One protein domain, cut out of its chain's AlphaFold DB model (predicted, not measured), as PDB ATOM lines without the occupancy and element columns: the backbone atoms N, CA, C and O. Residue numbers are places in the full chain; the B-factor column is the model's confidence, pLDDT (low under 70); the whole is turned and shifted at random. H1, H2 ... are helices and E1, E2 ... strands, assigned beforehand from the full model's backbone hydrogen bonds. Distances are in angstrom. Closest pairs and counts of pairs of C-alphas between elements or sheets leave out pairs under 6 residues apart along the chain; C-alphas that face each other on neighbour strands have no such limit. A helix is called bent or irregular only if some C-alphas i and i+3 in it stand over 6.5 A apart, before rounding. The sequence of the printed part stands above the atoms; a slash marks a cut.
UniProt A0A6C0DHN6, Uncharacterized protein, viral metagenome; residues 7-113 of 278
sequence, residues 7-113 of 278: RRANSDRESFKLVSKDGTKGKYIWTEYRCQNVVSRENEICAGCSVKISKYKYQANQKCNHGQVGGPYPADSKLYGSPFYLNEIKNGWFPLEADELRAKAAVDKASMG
ATOM      1  N   ARG A   7      -9.369  35.441 -32.797       90.31
ATOM      2  CA  ARG A   7      -9.523  34.351 -33.755       90.31
ATOM      3  C   ARG A   7      -9.866  34.932 -35.119       90.31
ATOM      4  O   ARG A   7     -10.747  35.784 -35.243       90.31
ATOM      5  N   ARG A   8      -9.168  34.460 -36.140       88.44
ATOM      6  CA  ARG A   8      -9.403  34.767 -37.547       88.44
ATOM      7  C   ARG A   8      -9.537  33.457 -38.306       88.44
ATOM      8  O   ARG A   8      -9.160  32.396 -37.808       88.44
ATOM      9  N   ALA A   9     -10.060  33.551 -39.515       87.56
ATOM     10  CA  ALA A   9     -10.119  32.424 -40.418       87.56
ATOM     11  C   ALA A   9      -9.116  32.635 -41.550       87.56
ATOM     12  O   ALA A   9      -9.040  33.729 -42.116       87.56
ATOM     13  N   ASN A  10      -8.322  31.608 -41.845       84.75
ATOM     14  CA  ASN A  10      -7.485  31.612 -43.031       84.75
ATOM     15  C   ASN A  10      -8.322  31.150 -44.228       84.75
ATOM     16  O   ASN A  10      -8.997  30.120 -44.167       84.75
ATOM     17  N   SER A  11      -8.312  31.937 -45.304       67.12
ATOM     18  CA  SER A  11      -9.114  31.692 -46.501       67.12
ATOM     19  C   SER A  11      -8.450  30.670 -47.416       67.12
ATOM     20  O   SER A  11      -8.194  30.939 -48.586       67.12
ATOM     21  N   ASP A  12      -8.237  29.469 -46.903       66.00
ATOM     22  CA  ASP A  12      -7.832  28.296 -47.673       66.00
ATOM     23  C   ASP A  12      -9.060  27.698 -48.385       66.00
ATOM     24  O   ASP A  12      -9.325  26.495 -48.364       66.00
ATOM     25  N   ARG A  13      -9.865  28.585 -48.994       60.66
ATOM     26  CA  ARG A  13     -11.216  28.303 -49.491       60.66
ATOM     27  C   ARG A  13     -11.211  27.291 -50.627       60.66
ATOM     28  O   ARG A  13     -12.279  26.899 -51.035       60.66
ATOM     29  N   GLU A  14     -10.078  26.867 -51.164       64.94
ATOM     30  CA  GLU A  14     -10.046  25.822 -52.193       64.94
ATOM     31  C   GLU A  14      -9.427  24.518 -51.708       64.94
ATOM     32  O   GLU A  14      -9.770  23.468 -52.254       64.94
ATOM     33  N   SER A  15      -8.591  24.562 -50.666       73.88
ATOM     34  CA  SER A  15      -7.830  23.394 -50.233       73.88
ATOM     35  C   SER A  15      -8.553  22.551 -49.199       73.88
ATOM     36  O   SER A  15      -8.452  21.342 -49.294       73.88
ATOM     37  N   PHE A  16      -9.316  23.143 -48.271       89.06
ATOM     38  CA  PHE A  16     -10.015  22.355 -47.252       89.06
ATOM     39  C   PHE A  16     -11.510  22.223 -47.574       89.06
ATOM     40  O   PHE A  16     -12.327  23.110 -47.300       89.06
ATOM     41  N   LYS A  17     -11.876  21.081 -48.166       91.06
ATOM     42  CA  LYS A  17     -13.270  20.690 -48.413       91.06
ATOM     43  C   LYS A  17     -13.589  19.399 -47.691       91.06
ATOM     44  O   LYS A  17     -12.761  18.497 -47.625       91.06
ATOM     45  N   LEU A  18     -14.821  19.301 -47.214       92.50
ATOM     46  CA  LEU A  18     -15.339  18.015 -46.778       92.50
ATOM     47  C   LEU A  18     -15.671  17.150 -47.990       92.50
ATOM     48  O   LEU A  18     -16.011  17.666 -49.055       92.50
ATOM     49  N   VAL A  19     -15.593  15.842 -47.815       93.88
ATOM     50  CA  VAL A  19     -15.861  14.840 -48.840       93.88
ATOM     51  C   VAL A  19     -16.905  13.872 -48.292       93.88
ATOM     52  O   VAL A  19     -16.890  13.540 -47.108       93.88
ATOM     53  N   SER A  20     -17.863  13.473 -49.121       94.50
ATOM     54  CA  SER A  20     -18.808  12.412 -48.760       94.50
ATOM     55  C   SER A  20     -18.159  11.032 -48.899       94.50
ATOM     56  O   SER A  20     -17.071  10.899 -49.462       94.50
ATOM     57  N   LYS A  21     -18.853   9.983 -48.449       90.50
ATOM     58  CA  LYS A  21     -18.417   8.593 -48.673       90.50
ATOM     59  C   LYS A  21     -18.260   8.249 -50.160       90.50
ATOM     60  O   LYS A  21     -17.395   7.455 -50.506       90.50
ATOM     61  N   ASP A  22     -19.029   8.906 -51.023       91.50
ATOM     62  CA  ASP A  22     -19.021   8.689 -52.473       91.50
ATOM     63  C   ASP A  22     -17.948   9.528 -53.195       91.50
ATOM     64  O   ASP A  22     -17.920   9.603 -54.422       91.50
ATOM     65  N   GLY A  23     -17.081  10.228 -52.453       88.50
ATOM     66  CA  GLY A  23     -16.031  11.076 -53.023       88.50
ATOM     67  C   GLY A  23     -16.523  12.435 -53.532       88.50
ATOM     68  O   GLY A  23     -15.747  13.196 -54.119       88.50
ATOM     69  N   THR A  24     -17.795  12.789 -53.312       91.56
ATOM     70  CA  THR A  24     -18.315  14.094 -53.743       91.56
ATOM     71  C   THR A  24     -17.731  15.213 -52.886       91.56
ATOM     72  O   THR A  24     -17.697  15.140 -51.658       91.56
ATOM     73  N   LYS A  25     -17.247  16.272 -53.546       90.25
ATOM     74  CA  LYS A  25     -16.672  17.444 -52.875       90.25
ATOM     75  C   LYS A  25     -17.791  18.303 -52.295       90.25
ATOM     76  O   LYS A  25     -18.622  18.833 -53.028       90.25
ATOM     77  N   GLY A  26     -17.778  18.449 -50.980       86.56
ATOM     78  CA  GLY A  26     -18.759  19.179 -50.200       86.56
ATOM     79  C   GLY A  26     -18.375  20.624 -49.927       86.56
ATOM     80  O   GLY A  26     -17.761  21.327 -50.737       86.56
ATOM     81  N   LYS A  27     -18.793  21.087 -48.750       88.44
ATOM     82  CA  LYS A  27     -18.635  22.475 -48.321       88.44
ATOM     83  C   LYS A  27     -17.202  22.761 -47.872       88.44
ATOM     84  O   LYS A  27     -16.463  21.884 -47.430       88.44
ATOM     85  N   TYR A  28     -16.840  24.033 -47.979       89.12
ATOM     86  CA  TYR A  28     -15.531  24.552 -47.601       89.12
ATOM     87  C   TYR A  28     -15.435  24.780 -46.096       89.12
ATOM     88  O   TYR A  28     -16.296  25.461 -45.526       89.12
ATOM     89  N   ILE A  29     -14.359  24.276 -45.499       91.25
ATOM     90  CA  ILE A  29     -14.001  24.449 -44.091       91.25
ATOM     91  C   ILE A  29     -12.708  25.251 -44.010       91.25
ATOM     92  O   ILE A  29     -11.926  25.318 -44.951       91.25
ATOM     93  N   TRP A  30     -12.561  25.985 -42.919       90.81
ATOM     94  CA  TRP A  30     -11.564  27.028 -42.799       90.81
ATOM     95  C   TRP A  30     -10.679  26.739 -41.607       90.81
ATOM     96  O   TRP A  30     -11.144  26.237 -40.583       90.81
ATOM     97  N   THR A  31      -9.400  27.059 -41.732       90.75
ATOM     98  CA  THR A  31      -8.427  26.813 -40.674       90.75
ATOM     99  C   THR A  31      -8.345  28.014 -39.740       90.75
ATOM    100  O   THR A  31      -8.495  29.174 -40.145       90.75
ATOM    101  N   GLU A  32      -8.167  27.728 -38.450       90.12
ATOM    102  CA  GLU A  32      -8.027  28.764 -37.435       90.12
ATOM    103  C   GLU A  32      -6.690  29.494 -37.606       90.12
ATOM    104  O   GLU A  32      -5.642  28.886 -37.809       90.12
ATOM    105  N   TYR A  33      -6.727  30.820 -37.512       88.25
ATOM    106  CA  TYR A  33      -5.536  31.655 -37.542       88.25
ATOM    107  C   TYR A  33      -5.593  32.692 -36.427       88.25
ATOM    108  O   TYR A  33      -6.579  33.414 -36.271       88.25
ATOM    109  N   ARG A  34      -4.511  32.807 -35.659       88.56
ATOM    110  CA  ARG A  34      -4.375  33.836 -34.626       88.56
ATOM    111  C   ARG A  34      -3.747  35.097 -35.200       88.56
ATOM    112  O   ARG A  34      -2.755  35.041 -35.922       88.56
ATOM    113  N   CYS A  35      -4.297  36.250 -34.830       87.19
ATOM    114  CA  CYS A  35      -3.704  37.533 -35.180       87.19
ATOM    115  C   CYS A  35      -2.271  37.657 -34.622       87.19
ATOM    116  O   CYS A  35      -2.053  37.573 -33.418       87.19
ATOM    117  N   GLN A  36      -1.301  37.909 -35.503       87.50
ATOM    118  CA  GLN A  36       0.115  38.044 -35.137       87.50
ATOM    119  C   GLN A  36       0.490  39.426 -34.583       87.50
ATOM    120  O   GLN A  36       1.636  39.636 -34.193       87.50
ATOM    121  N   ASN A  37      -0.451  40.375 -34.537       87.88
ATOM    122  CA  ASN A  37      -0.162  41.711 -34.026       87.88
ATOM    123  C   ASN A  37       0.198  41.637 -32.543       87.88
ATOM    124  O   ASN A  37      -0.527  41.037 -31.747       87.88
ATOM    125  N   VAL A  38       1.299  42.293 -32.191       85.88
ATOM    126  CA  VAL A  38       1.714  42.483 -30.804       85.88
ATOM    127  C   VAL A  38       0.728  43.421 -30.116       85.88
ATOM    128  O   VAL A  38       0.258  44.391 -30.716       85.88
ATOM    129  N   VAL A  39       0.401  43.113 -28.866       86.69
ATOM    130  CA  VAL A  39      -0.490  43.923 -28.032       86.69
ATOM    131  C   VAL A  39       0.219  44.336 -26.743       86.69
ATOM    132  O   VAL A  39       1.175  43.685 -26.313       86.69
ATOM    133  N   SER A  40      -0.208  45.452 -26.147       80.94
ATOM    134  CA  SER A  40       0.232  45.838 -24.802       80.94
ATOM    135  C   SER A  40      -0.313  44.838 -23.775       80.94
ATOM    136  O   SER A  40      -1.319  44.188 -24.029       80.94
ATOM    137  N   ARG A  41       0.334  44.691 -22.609       71.69
ATOM    138  CA  ARG A  41      -0.114  43.724 -21.581       71.69
ATOM    139  C   ARG A  41      -1.554  43.961 -21.111       71.69
ATOM    140  O   ARG A  41      -2.234  43.003 -20.782       71.69
ATOM    141  N   GLU A  42      -2.004  45.212 -21.120       76.62
ATOM    142  CA  GLU A  42      -3.352  45.611 -20.695       76.62
ATOM    143  C   GLU A  42      -4.447  45.285 -21.722       76.62
ATOM    144  O   GLU A  42      -5.615  45.177 -21.363       76.62
ATOM    145  N   ASN A  43      -4.091  45.124 -23.002       77.19
ATOM    146  CA  ASN A  43      -5.045  44.854 -24.072       77.19
ATOM    147  C   ASN A  43      -4.782  43.473 -24.666       77.19
ATOM    148  O   ASN A  43      -3.761  43.248 -25.300       77.19
ATOM    149  N   GLU A  44      -5.733  42.551 -24.567       86.88
ATOM    150  CA  GLU A  44      -5.567  41.222 -25.172       86.88
ATOM    151  C   GLU A  44      -5.751  41.235 -26.704       86.88
ATOM    152  O   GLU A  44      -5.318  40.326 -27.420       86.88
ATOM    153  N   ILE A  45      -6.415  42.270 -27.229       87.88
ATOM    154  CA  ILE A  45      -6.813  42.399 -28.633       87.88
ATOM    155  C   ILE A  45      -6.203  43.672 -29.226       87.88
ATOM    156  O   ILE A  45      -6.269  44.745 -28.635       87.88
ATOM    157  N   CYS A  46      -5.626  43.572 -30.426       88.00
ATOM    158  CA  CYS A  46      -5.054  44.730 -31.113       88.00
ATOM    159  C   CYS A  46      -6.146  45.681 -31.634       88.00
ATOM    160  O   CYS A  46      -7.248  45.244 -31.965       88.00
ATOM    161  N   ALA A  47      -5.813  46.963 -31.819       86.62
ATOM    162  CA  ALA A  47      -6.748  47.976 -32.327       86.62
ATOM    163  C   ALA A  47      -7.396  47.605 -33.680       86.62
ATOM    164  O   ALA A  47      -8.535  47.956 -33.959       86.62
ATOM    165  N   GLY A  48      -6.694  46.842 -34.525       83.06
ATOM    166  CA  GLY A  48      -7.257  46.361 -35.790       83.06
ATOM    167  C   GLY A  48      -8.270  45.219 -35.639       83.06
ATOM    168  O   GLY A  48      -9.085  45.016 -36.532       83.06
ATOM    169  N   CYS A  49      -8.204  44.457 -34.545       84.75
ATOM    170  CA  CYS A  49      -9.124  43.360 -34.234       84.75
ATOM    171  C   CYS A  49     -10.263  43.778 -33.298       84.75
ATOM    172  O   CYS A  49     -11.273  43.078 -33.242       84.75
ATOM    173  N   SER A  50     -10.118  44.886 -32.564       83.94
ATOM    174  CA  SER A  50     -11.218  45.455 -31.779       83.94
ATOM    175  C   SER A  50     -12.340  45.960 -32.691       83.94
ATOM    176  O   SER A  50     -13.515  45.811 -32.363       83.94
ATOM    177  N   VAL A  51     -11.990  46.460 -33.882       80.25
ATOM    178  CA  VAL A  51     -12.944  46.844 -34.929       80.25
ATOM    179  C   VAL A  51     -13.412  45.600 -35.688       80.25
ATOM    180  O   VAL A  51     -12.795  45.147 -36.654       80.25
ATOM    181  N   LYS A  52     -14.521  45.023 -35.229       70.50
ATOM    182  CA  LYS A  52     -15.130  43.829 -35.826       70.50
ATOM    183  C   LYS A  52     -15.991  44.210 -37.028       70.50
ATOM    184  O   LYS A  52     -16.940  44.975 -36.891       70.50
ATOM    185  N   ILE A  53     -15.701  43.630 -38.193       71.56
ATOM    186  CA  ILE A  53     -16.566  43.762 -39.372       71.56
ATOM    187  C   ILE A  53     -17.699  42.741 -39.252       71.56
ATOM    188  O   ILE A  53     -17.474  41.574 -38.909       71.56
ATOM    189  N   SER A  54     -18.926  43.182 -39.516       63.25
ATOM    190  CA  SER A  54     -20.091  42.310 -39.511       63.25
ATOM    191  C   SER A  54     -20.061  41.306 -40.677       63.25
ATOM    192  O   SER A  54     -19.498  41.534 -41.747       63.25
ATOM    193  N   LYS A  55     -20.599  40.113 -40.413       63.59
ATOM    194  CA  LYS A  55     -20.111  38.833 -40.960       63.59
ATOM    195  C   LYS A  55     -20.552  38.480 -42.389       63.59
ATOM    196  O   LYS A  55     -20.182  37.426 -42.898       63.59
ATOM    197  N   TYR A  56     -21.347  39.310 -43.058       54.19
ATOM    198  CA  TYR A  56     -22.262  38.789 -44.086       54.19
ATOM    199  C   TYR A  56     -21.627  38.512 -45.455       54.19
ATOM    200  O   TYR A  56     -22.103  37.642 -46.175       54.19
ATOM    201  N   LYS A  57     -20.568  39.235 -45.845       57.66
ATOM    202  CA  LYS A  57     -20.062  39.166 -47.232       57.66
ATOM    203  C   LYS A  57     -18.709  38.471 -47.374       57.66
ATOM    204  O   LYS A  57     -18.442  37.855 -48.401       57.66
ATOM    205  N   TYR A  58     -17.872  38.523 -46.338       66.38
ATOM    206  CA  TYR A  58     -16.495  38.035 -46.407       66.38
ATOM    207  C   TYR A  58     -16.076  37.383 -45.099       66.38
ATOM    208  O   TYR A  58     -15.174  37.876 -44.423       66.38
ATOM    209  N   GLN A  59     -16.691  36.245 -44.764       67.94
ATOM    210  CA  GLN A  59     -16.217  35.448 -43.632       67.94
ATOM    211  C   GLN A  59     -14.696  35.185 -43.764       67.94
ATOM    212  O   GLN A  59     -14.004  35.170 -42.758       67.94
ATOM    213  N   ALA A  60     -14.165  35.094 -45.005       64.44
ATOM    214  CA  ALA A  60     -12.776  34.718 -45.367       64.44
ATOM    215  C   ALA A  60     -11.800  35.853 -45.236       64.44
ATOM    216  O   ALA A  60     -10.594  35.672 -45.366       64.44
ATOM    217  N   ASN A  61     -12.324  37.032 -44.946       68.50
ATOM    218  CA  ASN A  61     -11.474  38.124 -44.601       68.50
ATOM    219  C   ASN A  61     -10.894  37.870 -43.210       68.50
ATOM    220  O   ASN A  61     -11.617  37.585 -42.255       68.50
ATOM    221  N   GLN A  62      -9.590  38.083 -43.083       66.19
ATOM    222  CA  GLN A  62      -8.864  38.003 -41.819       66.19
ATOM    223  C   GLN A  62      -9.449  38.913 -40.723       66.19
ATOM    224  O   GLN A  62      -9.082  38.783 -39.561       66.19
ATOM    225  N   LYS A  63     -10.325  39.861 -41.075       67.75
ATOM    226  CA  LYS A  63     -10.995  40.785 -40.148       67.75
ATOM    227  C   LYS A  63     -12.433  40.385 -39.777       67.75
ATOM    228  O   LYS A  63     -13.091  41.130 -39.053       67.75
ATOM    229  N   CYS A  64     -12.944  39.253 -40.268       79.38
ATOM    230  CA  CYS A  64     -14.256  38.757 -39.856       79.38
ATOM    231  C   CYS A  64     -14.228  38.316 -38.385       79.38
ATOM    232  O   CYS A  64     -13.253  37.733 -37.907       79.38
ATOM    233  N   ASN A  65     -15.308  38.594 -37.654       78.00
ATOM    234  CA  ASN A  65     -15.408  38.240 -36.245       78.00
ATOM    235  C   ASN A  65     -15.672  36.736 -36.055       78.00
ATOM    236  O   ASN A  65     -16.818  36.292 -36.143       78.00
ATOM    237  N   HIS A  66     -14.626  35.986 -35.702       86.62
ATOM    238  CA  HIS A  66     -14.717  34.582 -35.279       86.62
ATOM    239  C   HIS A  66     -14.556  34.389 -33.759       86.62
ATOM    240  O   HIS A  66     -14.468  33.257 -33.286       86.62
ATOM    241  N   GLY A  67     -14.553  35.476 -32.981       88.12
ATOM    242  CA  GLY A  67     -14.363  35.435 -31.530       88.12
ATOM    243  C   GLY A  67     -12.890  35.460 -31.106       88.12
ATOM    244  O   GLY A  67     -12.034  36.016 -31.798       88.12
ATOM    245  N   GLN A  68     -12.610  34.899 -29.933       90.94
ATOM    246  CA  GLN A  68     -11.266  34.773 -29.365       90.94
ATOM    247  C   GLN A  68     -10.763  33.332 -29.510       90.94
ATOM    248  O   GLN A  68     -11.558  32.390 -29.505       90.94
ATOM    249  N   VAL A  69      -9.446  33.162 -29.632       90.31
ATOM    250  CA  VAL A  69      -8.799  31.842 -29.661       90.31
ATOM    251  C   VAL A  69      -9.064  31.120 -28.339       90.31
ATOM    252  O   VAL A  69      -8.913  31.709 -27.271       90.31
ATOM    253  N   GLY A  70      -9.483  29.856 -28.414       87.25
ATOM    254  CA  GLY A  70      -9.902  29.057 -27.254       87.25
ATOM    255  C   GLY A  70     -11.226  29.497 -26.612       87.25
ATOM    256  O   GLY A  70     -11.583  28.988 -25.558       87.25
ATOM    257  N   GLY A  71     -11.940  30.459 -27.205       89.00
ATOM    258  CA  GLY A  71     -13.310  30.809 -26.831       89.00
ATOM    259  C   GLY A  71     -14.351  30.086 -27.698       89.00
ATOM    260  O   GLY A  71     -13.994  29.427 -28.688       89.00
ATOM    261  N   PRO A  72     -15.650  30.244 -27.383       90.88
ATOM    262  CA  PRO A  72     -16.725  29.651 -28.169       90.88
ATOM    263  C   PRO A  72     -16.711  30.169 -29.611       90.88
ATOM    264  O   PRO A  72     -16.409  31.336 -29.886       90.88
ATOM    265  N   TYR A  73     -17.031  29.287 -30.557       90.75
ATOM    266  CA  TYR A  73     -17.231  29.685 -31.946       90.75
ATOM    267  C   TYR A  73     -18.587  30.376 -32.103       90.75
ATOM    268  O   TYR A  73     -19.584  29.909 -31.553       90.75
ATOM    269  N   PRO A  74     -18.675  31.438 -32.917       88.69
ATOM    270  CA  PRO A  74     -19.968  31.943 -33.338       88.69
ATOM    271  C   PRO A  74     -20.740  30.902 -34.161       88.69
ATOM    272  O   PRO A  74     -20.132  30.144 -34.916       88.69
ATOM    273  N   ALA A  75     -22.072  30.914 -34.060       87.12
ATOM    274  CA  ALA A  75     -22.953  29.926 -34.695       87.12
ATOM    275  C   ALA A  75     -22.766  29.795 -36.220       87.12
ATOM    276  O   ALA A  75     -22.915  28.716 -36.780       87.12
ATOM    277  N   ASP A  76     -22.406  30.888 -36.891       83.69
ATOM    278  CA  ASP A  76     -22.222  30.972 -38.340       83.69
ATOM    279  C   ASP A  76     -20.765  30.779 -38.801       83.69
ATOM    280  O   ASP A  76     -20.459  30.932 -39.987       83.69
ATOM    281  N   SER A  77     -19.852  30.483 -37.872       88.19
ATOM    282  CA  SER A  77     -18.445  30.227 -38.177       88.19
ATOM    283  C   SER A  77     -18.300  28.930 -38.968       88.19
ATOM    284  O   SER A  77     -18.879  27.921 -38.590       88.19
ATOM    285  N   LYS A  78     -17.478  28.941 -40.022       90.62
ATOM    286  CA  LYS A  78     -17.131  27.757 -40.839       90.62
ATOM    287  C   LYS A  78     -15.736  27.205 -40.536       90.62
ATOM    288  O   LYS A  78     -15.130  26.529 -41.365       90.62
ATOM    289  N   LEU A  79     -15.198  27.558 -39.372       91.88
ATOM    290  CA  LEU A  79     -13.898  27.083 -38.917       91.88
ATOM    291  C   LEU A  79     -13.939  25.594 -38.565       91.88
ATOM    292  O   LEU A  79     -14.981  25.066 -38.171       91.88
ATOM    293  N   TYR A  80     -12.797  24.931 -38.663       92.94
ATOM    294  CA  TYR A  80     -12.609  23.598 -38.103       92.94
ATOM    295  C   TYR A  80     -12.995  23.574 -36.613       92.94
ATOM    296  O   TYR A  80     -12.651  24.488 -35.868       92.94
ATOM    297  N   GLY A  81     -13.777  22.575 -36.192       92.69
ATOM    298  CA  GLY A  81     -14.299  22.469 -34.820       92.69
ATOM    299  C   GLY A  81     -15.479  23.395 -34.476       92.69
ATOM    300  O   GLY A  81     -16.001  23.327 -33.367       92.69
ATOM    301  N   SER A  82     -15.933  24.245 -35.402       93.06
ATOM    302  CA  SER A  82     -17.129  25.077 -35.202       93.06
ATOM    303  C   SER A  82     -18.435  24.263 -35.226       93.06
ATOM    304  O   SER A  82     -18.461  23.171 -35.798       93.06
ATOM    305  N   PRO A  83     -19.558  24.801 -34.703       94.00
ATOM    306  CA  PRO A  83     -20.869  24.153 -34.788       94.00
ATOM    307  C   PRO A  83     -21.272  23.766 -36.213       94.00
ATOM    308  O   PRO A  83     -21.825  22.691 -36.424       94.00
ATOM    309  N   PHE A  84     -20.948  24.610 -37.200       92.62
ATOM    310  CA  PHE A  84     -21.180  24.306 -38.610       92.62
ATOM    311  C   PHE A  84     -20.400  23.065 -39.051       92.62
ATOM    312  O   PHE A  84     -20.991  22.140 -39.595       92.62
ATOM    313  N   TYR A  85     -19.090  23.022 -38.777       93.69
ATOM    314  CA  TYR A  85     -18.243  21.872 -39.101       93.69
ATOM    315  C   TYR A  85     -18.780  20.590 -38.455       93.69
ATOM    316  O   TYR A  85     -19.006  19.605 -39.149       93.69
ATOM    317  N   LEU A  86     -19.064  20.628 -37.151       94.94
ATOM    318  CA  LEU A  86     -19.576  19.476 -36.406       94.94
ATOM    319  C   LEU A  86     -20.914  18.973 -36.961       94.94
ATOM    320  O   LEU A  86     -21.148  17.768 -36.994       94.94
ATOM    321  N   ASN A  87     -21.782  19.876 -37.421       95.44
ATOM    322  CA  ASN A  87     -23.035  19.501 -38.066       95.44
ATOM    323  C   ASN A  87     -22.804  18.801 -39.413       95.44
ATOM    324  O   ASN A  87     -23.447  17.800 -39.701       95.44
ATOM    325  N   GLU A  88     -21.862  19.277 -40.233       94.12
ATOM    326  CA  GLU A  88     -21.524  18.595 -41.487       94.12
ATOM    327  C   GLU A  88     -20.937  17.197 -41.235       94.12
ATOM    328  O   GLU A  88     -21.315  16.260 -41.935       94.12
ATOM    329  N   ILE A  89     -20.110  17.021 -40.196       95.06
ATOM    330  CA  ILE A  89     -19.611  15.690 -39.809       95.06
ATOM    331  C   ILE A  89     -20.761  14.755 -39.417       95.06
ATOM    332  O   ILE A  89     -20.826  13.618 -39.885       95.06
ATOM    333  N   LYS A  90     -21.725  15.242 -38.623       95.25
ATOM    334  CA  LYS A  90     -22.938  14.480 -38.274       95.25
ATOM    335  C   LYS A  90     -23.778  14.108 -39.499       95.25
ATOM    336  O   LYS A  90     -24.380  13.042 -39.516       95.25
ATOM    337  N   ASN A  91     -23.771  14.947 -40.534       94.69
ATOM    338  CA  ASN A  91     -24.461  14.704 -41.802       94.69
ATOM    339  C   ASN A  91     -23.699  13.756 -42.753       94.69
ATOM    340  O   ASN A  91     -24.101  13.609 -43.906       94.69
ATOM    341  N   GLY A  92     -22.610  13.120 -42.304       94.25
ATOM    342  CA  GLY A  92     -21.872  12.125 -43.088       94.25
ATOM    343  C   GLY A  92     -20.827  12.706 -44.042       94.25
ATOM    344  O   GLY A  92     -20.436  12.037 -44.999       94.25
ATOM    345  N   TRP A  93     -20.380  13.939 -43.799       95.56
ATOM    346  CA  TRP A  93     -19.240  14.534 -44.490       95.56
ATOM    347  C   TRP A  93     -17.963  14.335 -43.677       95.56
ATOM    348  O   TRP A  93     -17.990  14.423 -42.457       95.56
ATOM    349  N   PHE A  94     -16.827  14.125 -44.335       94.06
ATOM    350  CA  PHE A  94     -15.556  13.855 -43.660       94.06
ATOM    351  C   PHE A  94     -14.446  14.759 -44.204       94.06
ATOM    352  O   PHE A  94     -14.440  15.070 -45.398       94.06
ATOM    353  N   PRO A  95     -13.516  15.235 -43.361       93.50
ATOM    354  CA  PRO A  95     -12.319  15.906 -43.844       93.50
ATOM    355  C   PRO A  95     -11.364  14.883 -44.476       93.50
ATOM    356  O   PRO A  95     -11.347  13.714 -44.098       93.50
ATOM    357  N   LEU A  96     -10.532  15.329 -45.417       92.06
ATOM    358  CA  LEU A  96      -9.360  14.554 -45.822       92.06
ATOM    359  C   LEU A  96      -8.340  14.551 -44.678       92.06
ATOM    360  O   LEU A  96      -8.140  15.581 -44.034       92.06
ATOM    361  N   GLU A  97      -7.652  13.432 -44.467       91.38
ATOM    362  CA  GLU A  97      -6.694  13.263 -43.364       91.38
ATOM    363  C   GLU A  97      -5.613  14.361 -43.346       91.38
ATOM    364  O   GLU A  97      -5.339  14.969 -42.311       91.38
ATOM    365  N   ALA A  98      -5.064  14.701 -44.516       90.75
ATOM    366  CA  ALA A  98      -4.063  15.759 -44.654       90.75
ATOM    367  C   ALA A  98      -4.596  17.159 -44.286       90.75
ATOM    368  O   ALA A  98      -3.853  17.996 -43.763       90.75
ATOM    369  N   ASP A  99      -5.873  17.436 -44.561       90.94
ATOM    370  CA  ASP A  99      -6.499  18.711 -44.204       90.94
ATOM    371  C   ASP A  99      -6.866  18.753 -42.724       90.94
ATOM    372  O   ASP A  99      -6.697  19.789 -42.078       90.94
ATOM    373  N   GLU A 100      -7.302  17.626 -42.164       92.25
ATOM    374  CA  GLU A 100      -7.572  17.503 -40.739       92.25
ATOM    375  C   GLU A 100      -6.299  17.712 -39.911       92.25
ATOM    376  O   GLU A 100      -6.306  18.507 -38.970       92.25
ATOM    377  N   LEU A 101      -5.188  17.073 -40.292       93.06
ATOM    378  CA  LEU A 101      -3.890  17.251 -39.636       93.06
ATOM    379  C   LEU A 101      -3.450  18.722 -39.665       93.06
ATOM    380  O   LEU A 101      -3.024  19.282 -38.653       93.06
ATOM    381  N   ARG A 102      -3.609  19.382 -40.818       91.31
ATOM    382  CA  ARG A 102      -3.286  20.803 -40.988       91.31
ATOM    383  C   ARG A 102      -4.175  21.699 -40.134       91.31
ATOM    384  O   ARG A 102      -3.690  22.669 -39.554       91.31
ATOM    385  N   ALA A 103      -5.467  21.393 -40.059       92.06
ATOM    386  CA  ALA A 103      -6.423  22.151 -39.266       92.06
ATOM    387  C   ALA A 103      -6.157  22.007 -37.763       92.06
ATOM    388  O   ALA A 103      -6.142  23.021 -37.064       92.06
ATOM    389  N   LYS A 104      -5.856  20.790 -37.285       93.00
ATOM    390  CA  LYS A 104      -5.415  20.532 -35.904       93.00
ATOM    391  C   LYS A 104      -4.148  21.321 -35.575       93.00
ATOM    392  O   LYS A 104      -4.159  22.129 -34.651       93.00
ATOM    393  N   ALA A 105      -3.119  21.223 -36.420       91.75
ATOM    394  CA  ALA A 105      -1.881  21.982 -36.248       91.75
ATOM    395  C   ALA A 105      -2.109  23.508 -36.224       91.75
ATOM    396  O   ALA A 105      -1.422  24.236 -35.504       91.75
ATOM    397  N   ALA A 106      -3.077  24.016 -36.993       90.56
ATOM    398  CA  ALA A 106      -3.434  25.432 -36.999       90.56
ATOM    399  C   ALA A 106      -4.121  25.874 -35.691       90.56
ATOM    400  O   ALA A 106      -3.781  26.932 -35.154       90.56
ATOM    401  N   VAL A 107      -5.029  25.053 -35.151       91.50
ATOM    402  CA  VAL A 107      -5.669  25.276 -33.842       91.50
ATOM    403  C   VAL A 107      -4.629  25.252 -32.720       91.50
ATOM    404  O   VAL A 107      -4.605  26.162 -31.885       91.50
ATOM    405  N   ASP A 108      -3.718  24.280 -32.739       90.62
ATOM    406  CA  ASP A 108      -2.640  24.175 -31.754       90.62
ATOM    407  C   ASP A 108      -1.736  25.403 -31.812       90.62
ATOM    408  O   ASP A 108      -1.515  26.080 -30.804       90.62
ATOM    409  N   LYS A 109      -1.289  25.779 -33.015       89.75
ATOM    410  CA  LYS A 109      -0.454  26.965 -33.241       89.75
ATOM    411  C   LYS A 109      -1.131  28.255 -32.780       89.75
ATOM    412  O   LYS A 109      -0.461  29.124 -32.220       89.75
ATOM    413  N   ALA A 110      -2.438  28.400 -32.994       87.50
ATOM    414  CA  ALA A 110      -3.195  29.541 -32.485       87.50
ATOM    415  C   ALA A 110      -3.224  29.555 -30.942       87.50
ATOM    416  O   ALA A 110      -3.068  30.615 -30.318       87.50
ATOM    417  N   SER A 111      -3.350  28.378 -30.332       85.19
ATOM    418  CA  SER A 111      -3.489  28.177 -28.885       85.19
ATOM    419  C   SER A 111      -2.174  28.279 -28.103       85.19
ATOM    420  O   SER A 111      -2.207  28.594 -26.915       85.19
ATOM    421  N   MET A 112      -1.007  28.108 -28.736       71.56
ATOM    422  CA  MET A 112       0.310  28.131 -28.065       71.56
ATOM    423  C   MET A 112       0.604  29.408 -27.256       71.56
ATOM    424  O   MET A 112       1.382  29.364 -26.309       71.56
ATOM    425  N   GLY A 113      -0.041  30.539 -27.551       60.34
ATOM    426  CA  GLY A 113       0.076  31.754 -26.730       60.34
ATOM    427  C   GLY A 113      -0.928  31.859 -25.571       60.34
ATOM    428  O   GLY A 113      -1.095  32.958 -25.055       60.34
TER     429      GLY A 113
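This is residues 7 to 113 of the 278 residues of an uncharacterized protein of viral metagenome (UniProt A0A6C0DHN6). Two small antiparallel strand pairs follow each other end to end as a narrow, broken ribbon, E2 with E3 toward one end and E1 with E4 nearer the middle, and the long helix H3 runs beside E4. The rest is largely loop: residues 35 to 46 and the short helix H1 extend the other end, and residues 51 to 82 hold no named element. The printed part has 107 residues, under half of them in named elements, with four strands and then three helices in the order E1, E2, E3, E4, H1, H2, H3; the class is mixed, helices and strands. It is compact, with a radius of gyration of the C-alphas of 14.4 A, yet elongated, spanning 51 by 29 by 22 A.

E1, residues 7 to 10, and E4, residues 31 to 34, are antiparallel neighbours, with 132 degrees between their directions; N 8 and O 33 are 2.8 A apart, within hydrogen-bond range. H3, residues 97 to 113, touches E4, the closest C-alphas being those of Arg 34 and Ala 110 at 4.9 A. E1 and H3 are near each other, with 5 pairs of C-alphas within 10 A. E3, residues 25 to 28, runs on into E4 across a break of 2 residues, at 20 degrees. E2, residues 17 to 19, forms an antiparallel hairpin with E3, at 145 degrees; N 26 and O 18 are 2.7 A apart, within hydrogen-bond range. Residues 18 to 19 of E2 also make a short antiparallel pairing with residues 94 to 95. H2, residues 83 to 90, is only just apart from E2, at a closest 8.2 A. H1, residues 47 to 50, is apart from E1 and H3, among others. Every O i to N i+4 pair is within hydrogen-bond range in H2, and 12 of 13 in H3; H1 is too short for such a pair, and its one O i to N i+3 pair is not within range.

E1 begins at C-alpha 7, (-9.523, 34.351, -33.755), and is 9.9 A long; E4 is 10.1 A, E3 8.9 A and E2 6.4 A. H1 is 5.2 A long and H2 10.5 A. H3 is 25.8 A from C-alpha 97, (-6.694, 13.263, -43.364), to C-alpha 113, (0.076, 31.754, -26.730). It is only just irregular: C-alphas 110 and 113 are 7.0 A apart.

The two C-alphas farthest apart, those of Asp 22 and Glu 42, are 51.2 A apart. The printed part has no cut. The links from E4 to H1, 12 residues, and from H1 to H2, 32 residues, are long. The mean pLDDT of the printed part is 85.0; residues 11 to 14, 54 to 63 and 113 are under 70.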